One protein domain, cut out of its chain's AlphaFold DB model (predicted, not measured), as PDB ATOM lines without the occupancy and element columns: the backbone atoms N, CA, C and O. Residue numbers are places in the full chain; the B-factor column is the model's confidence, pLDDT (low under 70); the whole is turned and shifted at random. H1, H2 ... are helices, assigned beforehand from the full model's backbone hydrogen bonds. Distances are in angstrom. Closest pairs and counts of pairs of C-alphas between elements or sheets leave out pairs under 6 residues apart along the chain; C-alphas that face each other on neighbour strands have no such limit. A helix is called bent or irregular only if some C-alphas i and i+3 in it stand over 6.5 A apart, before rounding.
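Overview. This is residues 208 to 354 of the 593 residues of the protein "Cytochrome_C554 domain-containing protein" of Verrucomicrobia subdivision 3 bacterium (UniProt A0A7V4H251). There is little regular structure: the short helices H3, H5, H6 and H7 pack round H4, with H1 and H2 beyond H6 and a loop within residues 294 to 333 reaching out along the longest axis. You will find 147 residues with seven named helices, H1 to H7 in order, no named strand, and only 50 residues in them: all helix. The whole is compact, radius of gyration of the C-alphas 15.4 A, spanning 45 by 36 by 27 A.

Along the chain. Find C-alpha 208 at (154.314, 173.162, 185.427), where H1 runs to 212. Then come H2, residues 222 to 226; H3, 244 to 254, 13.4 A, irregular, with C-alphas 249 and 252 7.2 A apart; H4, 256 to 267, 15.4 A; H5, 280 to 285; H6, 290 to 293; and H7, 334 to 340, which ends at C-alpha 340 at (161.486, 152.880, 169.609).

Arrangement. H1 touches H2, closest C-alphas Gly 212 and Tyr 223, 5.1 A. H4, the hub, touches H3 with residues 258 to 262 alone, about perpendicular at 87 degrees, closest C-alphas Val 252 and Arg 259, 4.2 A. Every O i to N i+4 pair is within hydrogen-bond range in H1, H2, H5 and H7, 5 of 7 in H3, 7 of 8 in H4; H6 is too short.

Size, cuts and confidence. The farthest C-alphas, Ala 242 and Asp 308, are 46.8 A apart. The printed part has no cut; links H2 to H3, H4 to H5 and H6 to H7 are long; residues 218 to 219 have pLDDT under 70.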
ATOM      1  N   ALA A 208     153.133 172.326 185.244       96.81
ATOM      2  CA  ALA A 208     154.314 173.162 185.427       96.81
ATOM      3  C   ALA A 208     154.146 174.162 186.584       96.81
ATOM      4  O   ALA A 208     155.144 174.573 187.170       96.81
ATOM      5  N   ALA A 209     152.906 174.496 186.971       94.81
ATOM      6  CA  ALA A 209     152.616 175.405 188.080       94.81
ATOM      7  C   ALA A 209     153.168 174.906 189.428       94.81
ATOM      8  O   ALA A 209     153.495 175.717 190.291       94.81
ATOM      9  N   VAL A 210     153.332 173.587 189.602       95.81
ATOM     10  CA  VAL A 210     153.977 173.014 190.797       95.81
ATOM     11  C   VAL A 210     155.445 173.436 190.874       95.81
ATOM     12  O   VAL A 210     155.913 173.858 191.927       95.81
ATOM     13  N   CYS A 211     156.166 173.364 189.753       96.19
ATOM     14  CA  CYS A 211     157.561 173.797 189.657       96.19
ATOM     15  C   CYS A 211     157.665 175.325 189.725       96.19
ATOM     16  O   CYS A 211     158.506 175.866 190.444       96.19
ATOM     17  N   GLY A 212     156.753 176.009 189.029       95.38
ATOM     18  CA  GLY A 212     156.626 177.461 189.019       95.38
ATOM     19  C   GLY A 212     156.291 178.059 190.377       95.38
ATOM     20  O   GLY A 212     156.420 179.260 190.532       95.38
ATOM     21  N   GLY A 213     155.918 177.265 191.386       93.19
ATOM     22  CA  GLY A 213     155.791 177.748 192.759       93.19
ATOM     23  C   GLY A 213     157.102 178.287 193.338       93.19
ATOM     24  O   GLY A 213     157.077 179.203 194.152       93.19
ATOM     25  N   CYS A 214     158.242 177.764 192.879       93.19
ATOM     26  CA  CYS A 214     159.573 178.186 193.328       93.19
ATOM     27  C   CYS A 214     160.465 178.671 192.181       93.19
ATOM     28  O   CYS A 214     161.274 179.568 192.380       93.19
ATOM     29  N   HIS A 215     160.329 178.081 190.992       93.31
ATOM     30  CA  HIS A 215     161.111 178.437 189.808       93.31
ATOM     31  C   HIS A 215     160.418 179.528 188.996       93.31
ATOM     32  O   HIS A 215     160.098 179.318 187.829       93.31
ATOM     33  N   ASN A 216     160.136 180.652 189.644       86.00
ATOM     34  CA  ASN A 216     159.584 181.860 189.039       86.00
ATOM     35  C   ASN A 216     160.441 183.067 189.434       86.00
ATOM     36  O   ASN A 216     161.305 182.939 190.296       86.00
ATOM     37  N   ASP A 217     160.145 184.225 188.846       79.56
ATOM     38  CA  ASP A 217     160.756 185.514 189.169       79.56
ATOM     39  C   ASP A 217     162.226 185.690 188.759       79.56
ATOM     40  O   ASP A 217     162.843 184.835 188.131       79.56
ATOM     41  N   PHE A 218     162.784 186.863 189.066       68.56
ATOM     42  CA  PHE A 218     164.116 187.270 188.622       68.56
ATOM     43  C   PHE A 218     165.266 186.408 189.167       68.56
ATOM     44  O   PHE A 218     166.352 186.442 188.596       68.56
ATOM     45  N   HIS A 219     165.073 185.650 190.251       69.00
ATOM     46  CA  HIS A 219     166.091 184.712 190.733       69.00
ATOM     47  C   HIS A 219     166.035 183.374 189.988       69.00
ATOM     48  O   HIS A 219     167.050 182.679 189.908       69.00
ATOM     49  N   HIS A 220     164.861 182.996 189.467       75.19
ATOM     50  CA  HIS A 220     164.620 181.721 188.792       75.19
ATOM     51  C   HIS A 220     163.551 181.854 187.684       75.19
ATOM     52  O   HIS A 220     162.500 181.217 187.785       75.19
ATOM     53  N   PRO A 221     163.804 182.588 186.582       86.19
ATOM     54  CA  PRO A 221     162.762 182.967 185.613       86.19
ATOM     55  C   PRO A 221     162.233 181.798 184.765       86.19
ATOM     56  O   PRO A 221     161.360 181.976 183.922       86.19
ATOM     57  N   THR A 222     162.717 180.580 185.006       91.56
ATOM     58  CA  THR A 222     162.462 179.363 184.229       91.56
ATOM     59  C   THR A 222     160.984 179.096 183.931       91.56
ATOM     60  O   THR A 222     160.654 178.732 182.802       91.56
ATOM     61  N   TYR A 223     160.071 179.244 184.899       94.19
ATOM     62  CA  TYR A 223     158.637 179.051 184.646       94.19
ATOM     63  C   TYR A 223     158.048 180.167 183.779       94.19
ATOM     64  O   TYR A 223     157.274 179.885 182.864       94.19
ATOM     65  N   ASP A 224     158.443 181.413 184.033       92.00
ATOM     66  CA  ASP A 224     157.954 182.589 183.309       92.00
ATOM     67  C   ASP A 224     158.448 182.599 181.853       92.00
ATOM     68  O   ASP A 224     157.706 182.954 180.935       92.00
ATOM     69  N   GLU A 225     159.674 182.136 181.616       92.69
ATOM     70  CA  GLU A 225     160.234 181.884 180.287       92.69
ATOM     71  C   GLU A 225     159.529 180.716 179.588       92.69
ATOM     72  O   GLU A 225     159.129 180.826 178.427       92.69
ATOM     73  N   TRP A 226     159.309 179.604 180.297       95.69
ATOM     74  CA  TRP A 226     158.616 178.442 179.741       95.69
ATOM     75  C   TRP A 226     157.190 178.783 179.295       95.69
ATOM     76  O   TRP A 226     156.763 178.320 178.240       95.69
ATOM     77  N   LEU A 227     156.464 179.632 180.034       94.94
ATOM     78  CA  LEU A 227     155.118 180.098 179.658       94.94
ATOM     79  C   LEU A 227     155.079 180.824 178.297       94.94
ATOM     80  O   LEU A 227     154.030 180.854 177.632       94.94
ATOM     81  N   GLN A 228     156.207 181.405 177.884       93.62
ATOM     82  CA  GLN A 228     156.371 182.081 176.596       93.62
ATOM     83  C   GLN A 228     156.725 181.095 175.476       93.62
ATOM     84  O   GLN A 228     156.392 181.336 174.316       93.62
ATOM     85  N   ALA A 229     157.319 179.950 175.813       94.25
ATOM     86  CA  ALA A 229     157.690 178.932 174.846       94.25
ATOM     87  C   ALA A 229     156.481 178.195 174.248       94.25
ATOM     88  O   ALA A 229     155.469 177.924 174.905       94.25
ATOM     89  N   GLY A 230     156.638 177.729 173.005       94.31
ATOM     90  CA  GLY A 230     155.674 176.824 172.368       94.31
ATOM     91  C   GLY A 230     155.462 175.520 173.151       94.31
ATOM     92  O   GLY A 230     154.372 174.952 173.115       94.31
ATOM     93  N   HIS A 231     156.464 175.079 173.923       96.12
ATOM     94  CA  HIS A 231     156.377 173.899 174.787       96.12
ATOM     95  C   HIS A 231     155.288 174.005 175.860       96.12
ATOM     96  O   HIS A 231     154.731 172.975 176.234       96.12
ATOM     97  N   ALA A 232     154.909 175.204 176.312       96.06
ATOM     98  CA  ALA A 232     153.855 175.350 177.313       96.06
ATOM     99  C   ALA A 232     152.450 174.989 176.822       96.06
ATOM    100  O   ALA A 232     151.512 174.914 177.616       96.06
ATOM    101  N   ARG A 233     152.281 174.761 175.515       94.25
ATOM    102  CA  ARG A 233     150.972 174.698 174.869       94.25
ATOM    103  C   ARG A 233     150.823 173.419 174.061       94.25
ATOM    104  O   ARG A 233     151.761 172.943 173.427       94.25
ATOM    105  N   VAL A 234     149.601 172.899 174.028       94.06
ATOM    106  CA  VAL A 234     149.183 171.979 172.969       94.06
ATOM    107  C   VAL A 234     148.844 172.838 171.754       94.06
ATOM    108  O   VAL A 234     147.985 173.712 171.825       94.06
ATOM    109  N   THR A 235     149.573 172.641 170.658       81.19
ATOM    110  CA  THR A 235     149.597 173.562 169.507       81.19
ATOM    111  C   THR A 235     148.269 173.678 168.754       81.19
ATOM    112  O   THR A 235     148.034 174.687 168.097       81.19
ATOM    113  N   GLU A 236     147.399 172.672 168.845       85.00
ATOM    114  CA  GLU A 236     146.088 172.645 168.188       85.00
ATOM    115  C   GLU A 236     144.984 172.478 169.251       85.00
ATOM    116  O   GLU A 236     144.996 171.486 169.986       85.00
ATOM    117  N   PRO A 237     144.017 173.408 169.364       85.06
ATOM    118  CA  PRO A 237     142.870 173.222 170.250       85.06
ATOM    119  C   PRO A 237     142.106 171.941 169.897       85.06
ATOM    120  O   PRO A 237     141.777 171.713 168.734       85.06
ATOM    121  N   GLY A 238     141.837 171.100 170.897       90.19
ATOM    122  CA  GLY A 238     141.121 169.836 170.698       90.19
ATOM    123  C   GLY A 238     141.912 168.768 169.931       90.19
ATOM    124  O   GLY A 238     141.323 167.796 169.453       90.19
ATOM    125  N   MET A 239     143.245 168.904 169.814       94.44
ATOM    126  CA  MET A 239     144.123 167.958 169.104       94.44
ATOM    127  C   MET A 239     143.848 166.489 169.462       94.44
ATOM    128  O   MET A 239     144.035 165.600 168.624       94.44
ATOM    129  N   PHE A 240     143.435 166.234 170.706       96.69
ATOM    130  CA  PHE A 240     143.243 164.898 171.266       96.69
ATOM    131  C   PHE A 240     141.780 164.512 171.518       96.69
ATOM    132  O   PHE A 240     141.534 163.475 172.135       96.69
ATOM    133  N   ASP A 241     140.812 165.266 170.990       96.25
ATOM    134  CA  ASP A 241     139.375 164.991 171.169       96.25
ATOM    135  C   ASP A 241     138.946 163.667 170.522       96.25
ATOM    136  O   ASP A 241     138.026 162.998 170.986       96.25
ATOM    137  N   ALA A 242     139.689 163.224 169.502       94.56
ATOM    138  CA  ALA A 242     139.533 161.909 168.880       94.56
ATOM    139  C   ALA A 242     139.982 160.731 169.781       94.56
ATOM    140  O   ALA A 242     139.886 159.570 169.380       94.56
ATOM    141  N   GLY A 243     140.487 161.004 170.989       95.38
ATOM    142  CA  GLY A 243     140.778 160.007 172.015       95.38
ATOM    143  C   GLY A 243     142.174 159.378 171.948       95.38
ATOM    144  O   GLY A 243     143.101 159.873 171.301       95.38
ATOM    145  N   ALA A 244     142.327 158.251 172.653       95.00
ATOM    146  CA  ALA A 244     143.616 157.616 172.958       95.00
ATOM    147  C   ALA A 244     144.488 157.309 171.727       95.00
ATOM    148  O   ALA A 244     145.701 157.507 171.767       95.00
ATOM    149  N   ALA A 245     143.893 156.875 170.613       94.75
ATOM    150  CA  ALA A 245     144.647 156.589 169.392       94.75
ATOM    151  C   ALA A 245     145.403 157.830 168.883       94.75
ATOM    152  O   ALA A 245     146.579 157.745 168.524       94.75
ATOM    153  N   ARG A 246     144.753 159.002 168.907       95.25
ATOM    154  CA  ARG A 246     145.359 160.279 168.511       95.25
ATOM    155  C   ARG A 246     146.384 160.762 169.536       95.25
ATOM    156  O   ARG A 246     147.431 161.282 169.147       95.25
ATOM    157  N   MET A 247     146.121 160.534 170.825       95.75
ATOM    158  CA  MET A 247     147.081 160.804 171.899       95.75
ATOM    159  C   MET A 247     148.391 160.055 171.664       95.75
ATOM    160  O   MET A 247     149.438 160.682 171.616       95.75
ATOM    161  N   PHE A 248     148.379 158.745 171.433       94.56
ATOM    162  CA  PHE A 248     149.637 158.018 171.222       94.56
ATOM    163  C   PHE A 248     150.314 158.355 169.888       94.56
ATOM    164  O   PHE A 248     151.541 158.379 169.814       94.56
ATOM    165  N   GLN A 249     149.535 158.718 168.865       93.62
ATOM    166  CA  GLN A 249     150.081 159.100 167.563       93.62
ATOM    167  C   GLN A 249     150.848 160.430 167.590       93.62
ATOM    168  O   GLN A 249     151.847 160.571 166.883       93.62
ATOM    169  N   CYS A 250     150.385 161.417 168.359       93.81
ATOM    170  CA  CYS A 250     150.954 162.771 168.338       93.81
ATOM    171  C   CYS A 250     151.317 163.307 169.728       93.81
ATOM    172  O   CYS A 250     152.299 164.027 169.890       93.81
ATOM    173  N   GLY A 251     150.550 162.941 170.746       94.38
ATOM    174  CA  GLY A 251     150.667 163.448 172.109       94.38
ATOM    175  C   GLY A 251     151.979 163.102 172.794       94.38
ATOM    176  O   GLY A 251     152.412 163.868 173.638       94.38
ATOM    177  N   VAL A 252     152.694 162.048 172.389       92.31
ATOM    178  CA  VAL A 252     154.024 161.778 172.962       92.31
ATOM    179  C   VAL A 252     154.997 162.949 172.749       92.31
ATOM    180  O   VAL A 252     155.863 163.169 173.586       92.31
ATOM    181  N   CYS A 253     154.833 163.729 171.675       94.00
ATOM    182  CA  CYS A 253     155.634 164.931 171.409       94.00
ATOM    183  C   CYS A 253     154.862 166.242 171.636       94.00
ATOM    184  O   CYS A 253     155.486 167.280 171.825       94.00
ATOM    185  N   HIS A 254     153.527 166.215 171.702       95.81
ATOM    186  CA  HIS A 254     152.689 167.423 171.810       95.81
ATOM    187  C   HIS A 254     151.899 167.559 173.124       95.81
ATOM    188  O   HIS A 254     151.212 168.555 173.310       95.81
ATOM    189  N   SER A 255     151.982 166.584 174.032       97.19
ATOM    190  CA  SER A 255     151.325 166.612 175.340       97.19
ATOM    191  C   SER A 255     152.226 166.018 176.419       97.19
ATOM    192  O   SER A 255     152.640 164.858 176.343       97.19
ATOM    193  N   GLY A 256     152.490 166.786 177.471       96.75
ATOM    194  CA  GLY A 256     153.291 166.331 178.601       96.75
ATOM    195  C   GLY A 256     152.600 165.223 179.384       96.75
ATOM    196  O   GLY A 256     153.257 164.278 179.814       96.75
ATOM    197  N   ALA A 257     151.269 165.256 179.488       96.94
ATOM    198  CA  ALA A 257     150.510 164.181 180.124       96.94
ATOM    199  C   ALA A 257     150.654 162.855 179.364       96.94
ATOM    200  O   ALA A 257     150.894 161.811 179.972       96.94
ATOM    201  N   VAL A 258     150.565 162.892 178.030       96.06
ATOM    202  CA  VAL A 258     150.723 161.690 177.200       96.06
ATOM    203  C   VAL A 258     152.168 161.197 177.221       96.06
ATOM    204  O   VAL A 258     152.394 160.009 177.443       96.06
ATOM    205  N   ARG A 259     153.153 162.092 177.047       95.44
ATOM    206  CA  ARG A 259     154.585 161.769 177.170       95.44
ATOM    207  C   ARG A 259     154.860 161.055 178.492       95.44
ATOM    208  O   ARG A 259     155.430 159.966 178.492       95.44
ATOM    209  N   MET A 260     154.418 161.639 179.604       95.44
ATOM    210  CA  MET A 260     154.682 161.097 180.932       95.44
ATOM    211  C   MET A 260     153.945 159.790 181.204       95.44
ATOM    212  O   MET A 260     154.495 158.944 181.902       95.44
ATOM    213  N   ALA A 261     152.761 159.560 180.631       94.94
ATOM    214  CA  ALA A 261     152.100 158.259 180.731       94.94
ATOM    215  C   ALA A 261     152.974 157.128 180.159       94.94
ATOM    216  O   ALA A 261     153.062 156.057 180.760       94.94
ATOM    217  N   VAL A 262     153.664 157.379 179.040       93.38
ATOM    218  CA  VAL A 262     154.519 156.376 178.392       93.38
ATOM    219  C   VAL A 262     155.905 156.288 179.040       93.38
ATOM    220  O   VAL A 262     156.375 155.190 179.332       93.38
ATOM    221  N   VAL A 263     156.546 157.427 179.325       92.94
ATOM    222  CA  VAL A 263     157.871 157.464 179.971       92.94
ATOM    223  C   VAL A 263     157.821 156.861 181.377       92.94
ATOM    224  O   VAL A 263     158.690 156.076 181.730       92.94
ATOM    225  N   ASN A 264     156.766 157.122 182.158       92.25
ATOM    226  CA  ASN A 264     156.630 156.531 183.494       92.25
ATOM    227  C   ASN A 264     156.419 155.009 183.465       92.25
ATOM    228  O   ASN A 264     156.756 154.335 184.437       92.25
ATOM    229  N   ASP A 265     155.814 154.457 182.409       93.44
ATOM    230  CA  ASP A 265     155.749 153.001 182.236       93.44
ATOM    231  C   ASP A 265     157.148 152.441 181.963       93.44
ATOM    232  O   ASP A 265     157.575 151.510 182.647       93.44
ATOM    233  N   TYR A 266     157.896 153.071 181.053       90.25
ATOM    234  CA  TYR A 266     159.280 152.698 180.752       90.25
ATOM    235  C   TYR A 266     160.190 152.762 181.988       90.25
ATOM    236  O   TYR A 266     160.886 151.793 182.289       90.25
ATOM    237  N   ASP A 267     160.127 153.848 182.766       88.12
ATOM    238  CA  ASP A 267     160.921 154.036 183.990       88.12
ATOM    239  C   ASP A 267     160.639 152.952 185.050       88.12
ATOM    240  O   ASP A 267     161.490 152.645 185.887       88.12
ATOM    241  N   ARG A 268     159.458 152.321 185.000       89.50
ATOM    242  CA  ARG A 268     159.066 151.187 185.857       89.50
ATOM    243  C   ARG A 268     159.421 149.819 185.260       89.50
ATOM    244  O   ARG A 268     159.033 148.794 185.819       89.50
ATOM    245  N   GLY A 269     160.147 149.784 184.143       90.44
ATOM    246  CA  GLY A 269     160.501 148.563 183.413       90.44
ATOM    247  C   GLY A 269     159.366 148.002 182.552       90.44
ATOM    248  O   GLY A 269     159.384 146.818 182.207       90.44
ATOM    249  N   GLY A 270     158.361 148.823 182.246       92.31
ATOM    250  CA  GLY A 270     157.275 148.497 181.333       92.31
ATOM    251  C   GLY A 270     157.706 148.510 179.864       92.31
ATOM    252  O   GLY A 270     158.815 148.901 179.505       92.31
ATOM    253  N   ASN A 271     156.816 148.027 179.003       91.94
ATOM    254  CA  ASN A 271     157.018 147.902 177.556       91.94
ATOM    255  C   ASN A 271     155.865 148.540 176.757       91.94
ATOM    256  O   ASN A 271     155.587 148.145 175.625       91.94
ATOM    257  N   GLY A 272     155.132 149.468 177.370       92.00
ATOM    258  CA  GLY A 272     153.973 150.135 176.793       92.00
ATOM    259  C   GLY A 272     152.650 149.386 176.975       92.00
ATOM    260  O   GLY A 272     151.597 149.979 176.763       92.00
ATOM    261  N   THR A 273     152.652 148.109 177.384       93.25
ATOM    262  CA  THR A 273     151.410 147.307 177.499       93.25
ATOM    263  C   THR A 273     150.517 147.706 178.670       93.25
ATOM    264  O   THR A 273     149.332 147.387 178.666       93.25
ATOM    265  N   LYS A 274     151.070 148.403 179.668       92.00
ATOM    266  CA  LYS A 274     150.345 148.867 180.861       92.00
ATOM    267  C   LYS A 274     150.107 150.375 180.861       92.00
ATOM    268  O   LYS A 274     149.628 150.916 181.856       92.00
ATOM    269  N   VAL A 275     150.441 151.052 179.762       93.94
ATOM    270  CA  VAL A 275     150.211 152.488 179.633       93.94
ATOM    271  C   VAL A 275     148.712 152.744 179.575       93.94
ATOM    272  O   VAL A 275     148.019 152.275 178.673       93.94
ATOM    273  N   VAL A 276     148.232 153.534 180.528       91.62
ATOM    274  CA  VAL A 276     146.880 154.089 180.518       91.62
ATOM    275  C   VAL A 276     146.972 155.497 179.946       91.62
ATOM    276  O   VAL A 276     147.788 156.300 180.402       91.62
ATOM    277  N   ALA A 277     146.170 155.787 178.922       94.12
ATOM    278  CA  ALA A 277     146.104 157.130 178.361       94.12
ATOM    279  C   ALA A 277     145.572 158.124 179.412       94.12
ATOM    280  O   ALA A 277     144.680 157.762 180.186       94.12
ATOM    281  N   PRO A 278     146.080 159.368 179.443       95.38
ATOM    282  CA  PRO A 278     145.475 160.418 180.255       95.38
ATOM    283  C   PRO A 278     144.062 160.756 179.750       95.38
ATOM    284  O   PRO A 278     143.637 160.320 178.677       95.38
ATOM    285  N   THR A 279     143.329 161.567 180.517       95.88
ATOM    286  CA  THR A 279     142.036 162.092 180.058       95.88
ATOM    287  C   THR A 279     142.211 162.992 178.829       95.88
ATOM    288  O   THR A 279     143.274 163.576 178.620       95.88
ATOM    289  N   VAL A 280     141.155 163.150 178.021       95.75
ATOM    290  CA  VAL A 280     141.143 164.111 176.896       95.75
ATOM    291  C   VAL A 280     141.422 165.534 177.383       95.75
ATOM    292  O   VAL A 280     142.168 166.268 176.737       95.75
ATOM    293  N   ALA A 281     140.881 165.900 178.549       95.19
ATOM    294  CA  ALA A 281     141.130 167.193 179.171       95.19
ATOM    295  C   ALA A 281     142.620 167.385 179.493       95.19
ATOM    296  O   ALA A 281     143.209 168.368 179.056       95.19
ATOM    297  N   ASP A 282     143.255 166.429 180.176       96.06
ATOM    298  CA  ASP A 282     144.680 166.515 180.522       96.06
ATOM    299  C   ASP A 282     145.576 166.502 179.279       96.06
ATOM    300  O   ASP A 282     146.540 167.263 179.198       96.06
ATOM    301  N   ALA A 283     145.247 165.667 178.288       96.81
ATOM    302  CA  ALA A 283     146.005 165.577 177.046       96.81
ATOM    303  C   ALA A 283     146.019 166.911 176.287       96.81
ATOM    304  O   ALA A 283     147.073 167.312 175.801       96.81
ATOM    305  N   ASN A 284     144.873 167.599 176.208       96.50
ATOM    306  CA  ASN A 284     144.741 168.903 175.550       96.50
ATOM    307  C   ASN A 284     145.226 170.080 176.412       96.50
ATOM    308  O   ASN A 284     145.455 171.167 175.888       96.50
ATOM    309  N   LYS A 285     145.367 169.888 177.727       94.75
ATOM    310  CA  LYS A 285     145.748 170.948 178.663       94.75
ATOM    311  C   LYS A 285     147.255 171.076 178.830       94.75
ATOM    312  O   LYS A 285     147.790 172.179 178.772       94.75
ATOM    313  N   TYR A 286     147.936 169.961 179.070       96.12
ATOM    314  CA  TYR A 286     149.353 169.988 179.402       96.12
ATOM    315  C   TYR A 286     150.197 169.846 178.137       96.12
ATOM    316  O   TYR A 286     150.320 168.743 177.596       96.12
ATOM    317  N   GLY A 287     150.819 170.949 177.706       96.31
ATOM    318  CA  GLY A 287     151.939 170.925 176.758       96.31
ATOM    319  C   GLY A 287     153.146 170.156 177.318       96.31
ATOM    320  O   GLY A 287     153.033 169.415 178.292       96.31
ATOM    321  N   GLN A 288     154.327 170.319 176.730       97.06
ATOM    322  CA  GLN A 288     155.557 169.753 177.290       97.06
ATOM    323  C   GLN A 288     155.983 170.529 178.545       97.06
ATOM    324  O   GLN A 288     156.552 171.614 178.455       97.06
ATOM    325  N   THR A 289     155.678 169.980 179.721       97.00
ATOM    326  CA  THR A 289     155.928 170.616 181.023       97.00
ATOM    327  C   THR A 289     157.324 170.324 181.573       97.00
ATOM    328  O   THR A 289     158.060 169.503 181.040       97.00
ATOM    329  N   CYS A 290     157.697 170.942 182.695       97.56
ATOM    330  CA  CYS A 290     159.003 170.748 183.334       97.56
ATOM    331  C   CYS A 290     159.342 169.259 183.550       97.56
ATOM    332  O   CYS A 290     160.460 168.816 183.291       97.56
ATOM    333  N   ALA A 291     158.351 168.465 183.970       96.69
ATOM    334  CA  ALA A 291     158.519 167.046 184.266       96.69
ATOM    335  C   ALA A 291     158.782 166.177 183.025       96.69
ATOM    336  O   ALA A 291     159.213 165.035 183.181       96.69
ATOM    337  N   THR A 292     158.537 166.677 181.808       97.12
ATOM    338  CA  THR A 292     158.819 165.934 180.568       97.12
ATOM    339  C   THR A 292     160.309 165.916 180.244       97.12
ATOM    340  O   THR A 292     160.788 164.952 179.643       97.12
ATOM    341  N   CYS A 293     161.041 166.933 180.709       97.31
ATOM    342  CA  CYS A 293     162.487 167.058 180.563       97.31
ATOM    343  C   CYS A 293     163.240 166.661 181.837       97.31
ATOM    344  O   CYS A 293     164.271 165.994 181.750       97.31
ATOM    345  N   HIS A 294     162.716 167.026 183.010       97.38
ATOM    346  CA  HIS A 294     163.354 166.804 184.307       97.38
ATOM    347  C   HIS A 294     162.672 165.675 185.088       97.38
ATOM    348  O   HIS A 294     161.446 165.565 185.136       97.38
ATOM    349  N   ASP A 295     163.470 164.839 185.746       96.38
ATOM    350  CA  ASP A 295     162.988 163.880 186.734       96.38
ATOM    351  C   ASP A 295     163.102 164.489 188.139       96.38
ATOM    352  O   ASP A 295     164.209 164.564 188.680       96.38
ATOM    353  N   PRO A 296     161.992 164.901 188.779       95.81
ATOM    354  CA  PRO A 296     162.052 165.541 190.094       95.81
ATOM    355  C   PRO A 296     162.582 164.605 191.192       95.81
ATOM    356  O   PRO A 296     162.981 165.080 192.256       95.81
ATOM    357  N   HIS A 297     162.635 163.293 190.939       95.75
ATOM    358  CA  HIS A 297     162.997 162.284 191.926       95.75
ATOM    359  C   HIS A 297     164.406 161.723 191.759       95.75
ATOM    360  O   HIS A 297     164.806 160.895 192.576       95.75
ATOM    361  N   ARG A 298     165.155 162.092 190.714       94.69
ATOM    362  CA  ARG A 298     166.417 161.411 190.409       94.69
ATOM    363  C   ARG A 298     167.499 162.346 189.908       94.69
ATOM    364  O   ARG A 298     167.328 163.070 188.936       94.69
ATOM    365  N   LYS A 299     168.673 162.228 190.529       94.75
ATOM    366  CA  LYS A 299     169.931 162.736 189.989       94.75
ATOM    367  C   LYS A 299     170.614 161.653 189.155       94.75
ATOM    368  O   LYS A 299     170.678 160.490 189.559       94.75
ATOM    369  N   TYR A 300     171.156 162.059 188.018       94.56
ATOM    370  CA  TYR A 300     171.936 161.208 187.132       94.56
ATOM    371  C   TYR A 300     173.424 161.560 187.271       94.56
ATOM    372  O   TYR A 300     173.782 162.726 187.434       94.56
ATOM    373  N   GLY A 301     174.279 160.537 187.313       93.12
ATOM    374  CA  GLY A 301     175.726 160.675 187.537       93.12
ATOM    375  C   GLY A 301     176.576 160.235 186.347       93.12
ATOM    376  O   GLY A 301     177.786 160.081 186.485       93.12
ATOM    377  N   ASP A 302     175.946 159.970 185.207       95.25
ATOM    378  CA  ASP A 302     176.613 159.585 183.973       95.25
ATOM    379  C   ASP A 302     177.242 160.784 183.261       95.25
ATOM    380  O   ASP A 302     176.828 161.937 183.416       95.25
ATOM    381  N   LYS A 303     178.267 160.486 182.468       95.38
ATOM    382  CA  LYS A 303     179.025 161.452 181.676       95.38
ATOM    383  C   LYS A 303     178.863 161.153 180.195       95.38
ATOM    384  O   LYS A 303     178.590 160.009 179.826       95.38
ATOM    385  N   LEU A 304     179.026 162.174 179.361       92.94
ATOM    386  CA  LEU A 304     179.056 161.977 177.917       92.94
ATOM    387  C   LEU A 304     180.232 161.059 177.535       92.94
ATOM    388  O   LEU A 304     181.286 161.106 178.179       92.94
ATOM    389  N   PRO A 305     180.081 160.208 176.505       88.50
ATOM    390  CA  PRO A 305     181.142 159.300 176.088       88.50
ATOM    391  C   PRO A 305     182.445 160.045 175.772       88.50
ATOM    392  O   PRO A 305     182.473 160.914 174.909       88.50
ATOM    393  N   GLY A 306     183.529 159.681 176.463       88.12
ATOM    394  CA  GLY A 306     184.860 160.255 176.231       88.12
ATOM    395  C   GLY A 306     185.093 161.647 176.827       88.12
ATOM    396  O   GLY A 306     186.192 162.170 176.669       88.12
ATOM    397  N   LEU A 307     184.119 162.226 177.537       89.56
ATOM    398  CA  LEU A 307     184.210 163.576 178.096       89.56
ATOM    399  C   LEU A 307     184.003 163.585 179.612       89.56
ATOM    400  O   LEU A 307     183.178 162.846 180.150       89.56
ATOM    401  N   ASP A 308     184.697 164.491 180.303       91.81
ATOM    402  CA  ASP A 308     184.403 164.819 181.703       91.81
ATOM    403  C   ASP A 308     183.269 165.853 181.812       91.81
ATOM    404  O   ASP A 308     183.409 166.911 182.419       91.81
ATOM    405  N   LEU A 309     182.143 165.565 181.157       90.94
ATOM    406  CA  LEU A 309     180.955 166.415 181.155       90.94
ATOM    407  C   LEU A 309     179.736 165.583 181.538       90.94
ATOM    408  O   LEU A 309     179.528 164.500 180.989       90.94
ATOM    409  N   ALA A 310     178.930 166.077 182.479       94.25
ATOM    410  CA  ALA A 310     177.700 165.405 182.887       94.25
ATOM    411  C   ALA A 310     176.775 165.221 181.676       94.25
ATOM    412  O   ALA A 310     176.454 166.186 180.988       94.25
ATOM    413  N   ALA A 311     176.325 163.991 181.431       95.81
ATOM    414  CA  ALA A 311     175.394 163.715 180.342       95.81
ATOM    415  C   ALA A 311     174.001 164.256 180.669       95.81
ATOM    416  O   ALA A 311     173.331 164.809 179.806       95.81
ATOM    417  N   ARG A 312     173.573 164.116 181.927       96.25
ATOM    418  CA  ARG A 312     172.243 164.499 182.417       96.25
ATOM    419  C   ARG A 312     172.342 165.450 183.616       96.25
ATOM    420  O   ARG A 312     171.967 165.080 184.735       96.25
ATOM    421  N   PRO A 313     172.890 166.665 183.422       93.19
ATOM    422  CA  PRO A 313     172.904 167.683 184.468       93.19
ATOM    423  C   PRO A 313     171.471 168.062 184.865       93.19
ATOM    424  O   PRO A 313     170.518 167.702 184.182       93.19
ATOM    425  N   ALA A 314     171.307 168.763 185.990       92.31
ATOM    426  CA  ALA A 314     170.016 169.320 186.423       92.31
ATOM    427  C   ALA A 314     168.829 168.325 186.401       92.31
ATOM    428  O   ALA A 314     167.692 168.703 186.129       92.31
ATOM    429  N   GLN A 315     169.092 167.044 186.691       95.88
ATOM    430  CA  GLN A 315     168.077 165.981 186.722       95.88
ATOM    431  C   GLN A 315     167.366 165.747 185.375       95.88
ATOM    432  O   GLN A 315     166.221 165.299 185.349       95.88
ATOM    433  N   LEU A 316     168.025 166.025 184.246       96.38
ATOM    434  CA  LEU A 316     167.476 165.735 182.921       96.38
ATOM    435  C   LEU A 316     167.241 164.231 182.718       96.38
ATOM    436  O   LEU A 316     168.083 163.406 183.063       96.38
ATOM    437  N   ARG A 317     166.107 163.861 182.115       95.50
ATOM    438  CA  ARG A 317     165.748 162.459 181.824       95.50
ATOM    439  C   ARG A 317     166.640 161.832 180.754       95.50
ATOM    440  O   ARG A 317     166.977 160.650 180.836       95.50
ATOM    441  N   ASN A 318     167.030 162.638 179.773       96.56
ATOM    442  CA  ASN A 318     167.796 162.251 178.591       96.56
ATOM    443  C   ASN A 318     169.073 163.097 178.484       96.56
ATOM    444  O   ASN A 318     169.089 164.219 178.998       96.56
ATOM    445  N   PRO A 319     170.146 162.577 177.861       96.94
ATOM    446  CA  PRO A 319     171.423 163.272 177.808       96.94
ATOM    447  C   PRO A 319     171.352 164.583 177.012       96.94
ATOM    448  O   PRO A 319     170.510 164.741 176.132       96.94
ATOM    449  N   ILE A 320     172.259 165.515 177.293       94.81
ATOM    450  CA  ILE A 320     172.401 166.791 176.562       94.81
ATOM    451  C   ILE A 320     173.070 166.635 175.190       94.81
ATOM    452  O   ILE A 320     173.020 167.548 174.376       94.81
ATOM    453  N   GLY A 321     173.688 165.482 174.926       94.31
ATOM    454  CA  GLY A 321     174.374 165.193 173.673       94.31
ATOM    455  C   GLY A 321     174.287 163.717 173.308       94.31
ATOM    456  O   GLY A 321     174.369 162.846 174.174       94.31
ATOM    457  N   SER A 322     174.103 163.424 172.019       92.44
ATOM    458  CA  SER A 322     174.085 162.058 171.490       92.44
ATOM    459  C   SER A 322     174.337 162.037 169.986       92.44
ATOM    460  O   SER A 322     173.882 162.924 169.263       92.44
ATOM    461  N   ALA A 323     175.026 161.004 169.503       87.12
ATOM    462  CA  ALA A 323     175.278 160.762 168.077       87.12
ATOM    463  C   ALA A 323     174.454 159.585 167.525       87.12
ATOM    464  O   ALA A 323     174.712 159.100 166.423       87.12
ATOM    465  N   LYS A 324     173.515 159.064 168.320       87.06
ATOM    466  CA  LYS A 324     172.659 157.951 167.920       87.06
ATOM    467  C   LYS A 324     171.555 158.455 166.988       87.06
ATOM    468  O   LYS A 324     170.919 159.469 167.248       87.06
ATOM    469  N   PHE A 325     171.287 157.710 165.924       85.62
ATOM    470  CA  PHE A 325     170.181 158.016 165.023       85.62
ATOM    471  C   PHE A 325     168.827 157.835 165.724       85.62
ATOM    472  O   PHE A 325     168.600 156.822 166.386       85.62
ATOM    473  N   MET A 326     167.906 158.774 165.503       86.25
ATOM    474  CA  MET A 326     166.506 158.663 165.916       86.25
ATOM    475  C   MET A 326     165.588 159.080 164.777       86.25
ATOM    476  O   MET A 326     165.795 160.115 164.151       86.25
ATOM    477  N   SER A 327     164.548 158.291 164.536       87.62
ATOM    478  CA  SER A 327     163.430 158.665 163.676       87.62
ATOM    479  C   SER A 327     162.203 157.906 164.156       87.62
ATOM    480  O   SER A 327     162.043 156.717 163.889       87.62
ATOM    481  N   PHE A 328     161.377 158.579 164.952       85.50
ATOM    482  CA  PHE A 328     160.242 157.950 165.611       85.50
ATOM    483  C   PHE A 328     159.065 157.786 164.648       85.50
ATOM    484  O   PHE A 328     158.402 158.754 164.275       85.50
ATOM    485  N   PHE A 329     158.746 156.550 164.280       86.88
ATOM    486  CA  PHE A 329     157.539 156.242 163.524       86.88
ATOM    487  C   PHE A 329     156.327 156.327 164.444       86.88
ATOM    488  O   PHE A 329     156.181 155.538 165.377       86.88
ATOM    489  N   THR A 330     155.436 157.278 164.175       88.19
ATOM    490  CA  THR A 330     154.251 157.463 165.014       88.19
ATOM    491  C   THR A 330     153.245 156.344 164.846       88.19
ATOM    492  O   THR A 330     152.954 155.927 163.726       88.19
ATOM    493  N   SER A 331     152.631 155.947 165.954       89.81
ATOM    494  CA  SER A 331     151.635 154.887 166.009       89.81
ATOM    495  C   SER A 331     150.530 155.250 166.986       89.81
ATOM    496  O   SER A 331     150.733 156.016 167.919       89.81
ATOM    497  N   THR A 332     149.356 154.662 166.800       94.31
ATOM    498  CA  THR A 332     148.235 154.775 167.737       94.31
ATOM    499  C   THR A 332     148.418 153.916 168.994       94.31
ATOM    500  O   THR A 332     147.538 153.902 169.852       94.31
ATOM    501  N   SER A 333     149.540 153.192 169.114       92.25
ATOM    502  CA  SER A 333     149.832 152.275 170.215       92.25
ATOM    503  C   SER A 333     151.049 152.713 171.043       92.25
ATOM    504  O   SER A 333     152.124 152.930 170.476       92.25
ATOM    505  N   PRO A 334     150.946 152.746 172.386       92.06
ATOM    506  CA  PRO A 334     152.069 153.089 173.262       92.06
ATOM    507  C   PRO A 334     153.201 152.052 173.225       92.06
ATOM    508  O   PRO A 334     154.363 152.397 173.425       92.06
ATOM    509  N   THR A 335     152.896 150.789 172.911       92.25
ATOM    510  CA  THR A 335     153.914 149.727 172.767       92.25
ATOM    511  C   THR A 335     154.892 150.004 171.626       92.25
ATOM    512  O   THR A 335     156.077 149.701 171.733       92.25
ATOM    513  N   ASN A 336     154.420 150.636 170.550       88.38
ATOM    514  CA  ASN A 336     155.267 150.994 169.421       88.38
ATOM    515  C   ASN A 336     156.216 152.153 169.763       88.38
ATOM    516  O   ASN A 336     157.349 152.153 169.287       88.38
ATOM    517  N   PHE A 337     155.795 153.089 170.624       85.25
ATOM    518  CA  PHE A 337     156.724 154.060 171.200       85.25
ATOM    519  C   PHE A 337     157.740 153.381 172.108       85.25
ATOM    520  O   PHE A 337     158.931 153.592 171.929       85.25
ATOM    521  N   ALA A 338     157.301 152.535 173.042       86.62
ATOM    522  CA  ALA A 338     158.212 151.876 173.977       86.62
ATOM    523  C   ALA A 338     159.291 151.038 173.263       86.62
ATOM    524  O   ALA A 338     160.413 150.948 173.749       86.62
ATOM    525  N   ALA A 339     158.977 150.468 172.095       88.38
ATOM    526  CA  ALA A 339     159.934 149.735 171.265       88.38
ATOM    527  C   ALA A 339     160.954 150.628 170.527       88.38
ATOM    528  O   ALA A 339     162.003 150.133 170.124       88.38
ATOM    529  N   GLN A 340     160.641 151.910 170.319       89.06
ATOM    530  CA  GLN A 340     161.486 152.880 169.609       89.06
ATOM    531  C   GLN A 340     162.162 153.890 170.543       89.06
ATOM    532  O   GLN A 340     163.077 154.594 170.123       89.06
ATOM    533  N   TYR A 341     161.700 153.999 171.790       89.75
ATOM    534  CA  TYR A 341     162.275 154.892 172.780       89.75
ATOM    535  C   TYR A 341     163.685 154.434 173.144       89.75
ATOM    536  O   TYR A 341     163.880 153.330 173.651       89.75
ATOM    537  N   ASP A 342     164.658 155.309 172.919       91.00
ATOM    538  CA  ASP A 342     166.029 155.124 173.370       91.00
ATOM    539  C   ASP A 342     166.371 156.270 174.340       91.00
ATOM    540  O   ASP A 342     166.388 157.442 173.932       91.00
ATOM    541  N   PRO A 343     166.614 155.972 175.632       91.88
ATOM    542  CA  PRO A 343     166.926 156.992 176.624       91.88
ATOM    543  C   PRO A 343     168.276 157.682 176.380       91.88
ATOM    544  O   PRO A 343     168.510 158.740 176.964       91.88
ATOM    545  N   ASP A 344     169.133 157.133 175.516       92.62
ATOM    546  CA  ASP A 344     170.433 157.704 175.166       92.62
ATOM    547  C   ASP A 344     170.364 158.651 173.954       92.62
ATOM    548  O   ASP A 344     171.385 159.224 173.565       92.62
ATOM    549  N   ILE A 345     169.198 158.828 173.321       93.44
ATOM    550  CA  ILE A 345     168.986 159.936 172.376       93.44
ATOM    551  C   ILE A 345     168.920 161.234 173.173       93.44
ATOM    552  O   ILE A 345     168.258 161.296 174.214       93.44
ATOM    553  N   GLN A 346     169.593 162.277 172.684       93.94
ATOM    554  CA  GLN A 346     169.642 163.548 173.399       93.94
ATOM    555  C   GLN A 346     168.249 164.154 173.580       93.94
ATOM    556  O   GLN A 346     167.355 163.939 172.758       93.94
ATOM    557  N   LEU A 347     168.074 164.912 174.660       96.56
ATOM    558  CA  LEU A 347     166.784 165.377 175.160       96.56
ATOM    559  C   LEU A 347     165.873 165.961 174.075       96.56
ATOM    560  O   LEU A 347     164.722 165.547 173.958       96.56
ATOM    561  N   CYS A 348     166.386 166.875 173.252       96.88
ATOM    562  CA  CYS A 348     165.583 167.539 172.225       96.88
ATOM    563  C   CYS A 348     165.236 166.584 171.068       96.88
ATOM    564  O   CYS A 348     164.116 166.601 170.558       96.88
ATOM    565  N   GLY A 349     166.162 165.689 170.701       95.69
ATOM    566  CA  GLY A 349     165.992 164.697 169.631       95.69
ATOM    567  C   GLY A 349     164.917 163.643 169.906       95.69
ATOM    568  O   GLY A 349     164.441 162.991 168.976       95.69
ATOM    569  N   GLN A 350     164.464 163.522 171.156       94.56
ATOM    570  CA  GLN A 350     163.321 162.684 171.530       94.56
ATOM    571  C   GLN A 350     162.033 163.077 170.787       94.56
ATOM    572  O   GLN A 350     161.216 162.208 170.481       94.56
ATOM    573  N   CYS A 351     161.874 164.367 170.471       95.19
ATOM    574  CA  CYS A 351     160.714 164.914 169.756       95.19
ATOM    575  C   CYS A 351     161.113 165.568 168.424       95.19
ATOM    576  O   CYS A 351     160.420 165.405 167.421       95.19
ATOM    577  N   HIS A 352     162.251 166.267 168.394       96.56
ATOM    578  CA  HIS A 352     162.783 166.949 167.215       96.56
ATOM    579  C   HIS A 352     163.613 166.004 166.345       96.56
ATOM    580  O   HIS A 352     164.811 166.206 166.161       96.56
ATOM    581  N   ASN A 353     162.965 164.962 165.822       93.31
ATOM    582  CA  ASN A 353     163.537 164.053 164.827       93.31
ATOM    583  C   ASN A 353     162.647 163.902 163.580       93.31
ATOM    584  O   ASN A 353     161.512 164.369 163.531       93.31
ATOM    585  N   GLU A 354     163.130 163.184 162.570       89.38
ATOM    586  CA  GLU A 354     162.462 162.977 161.275       89.38
ATOM    587  C   GLU A 354     161.089 162.296 161.317       89.38
ATOM    588  O   GLU A 354     160.386 162.281 160.306       89.38
TER     589      GLU A 354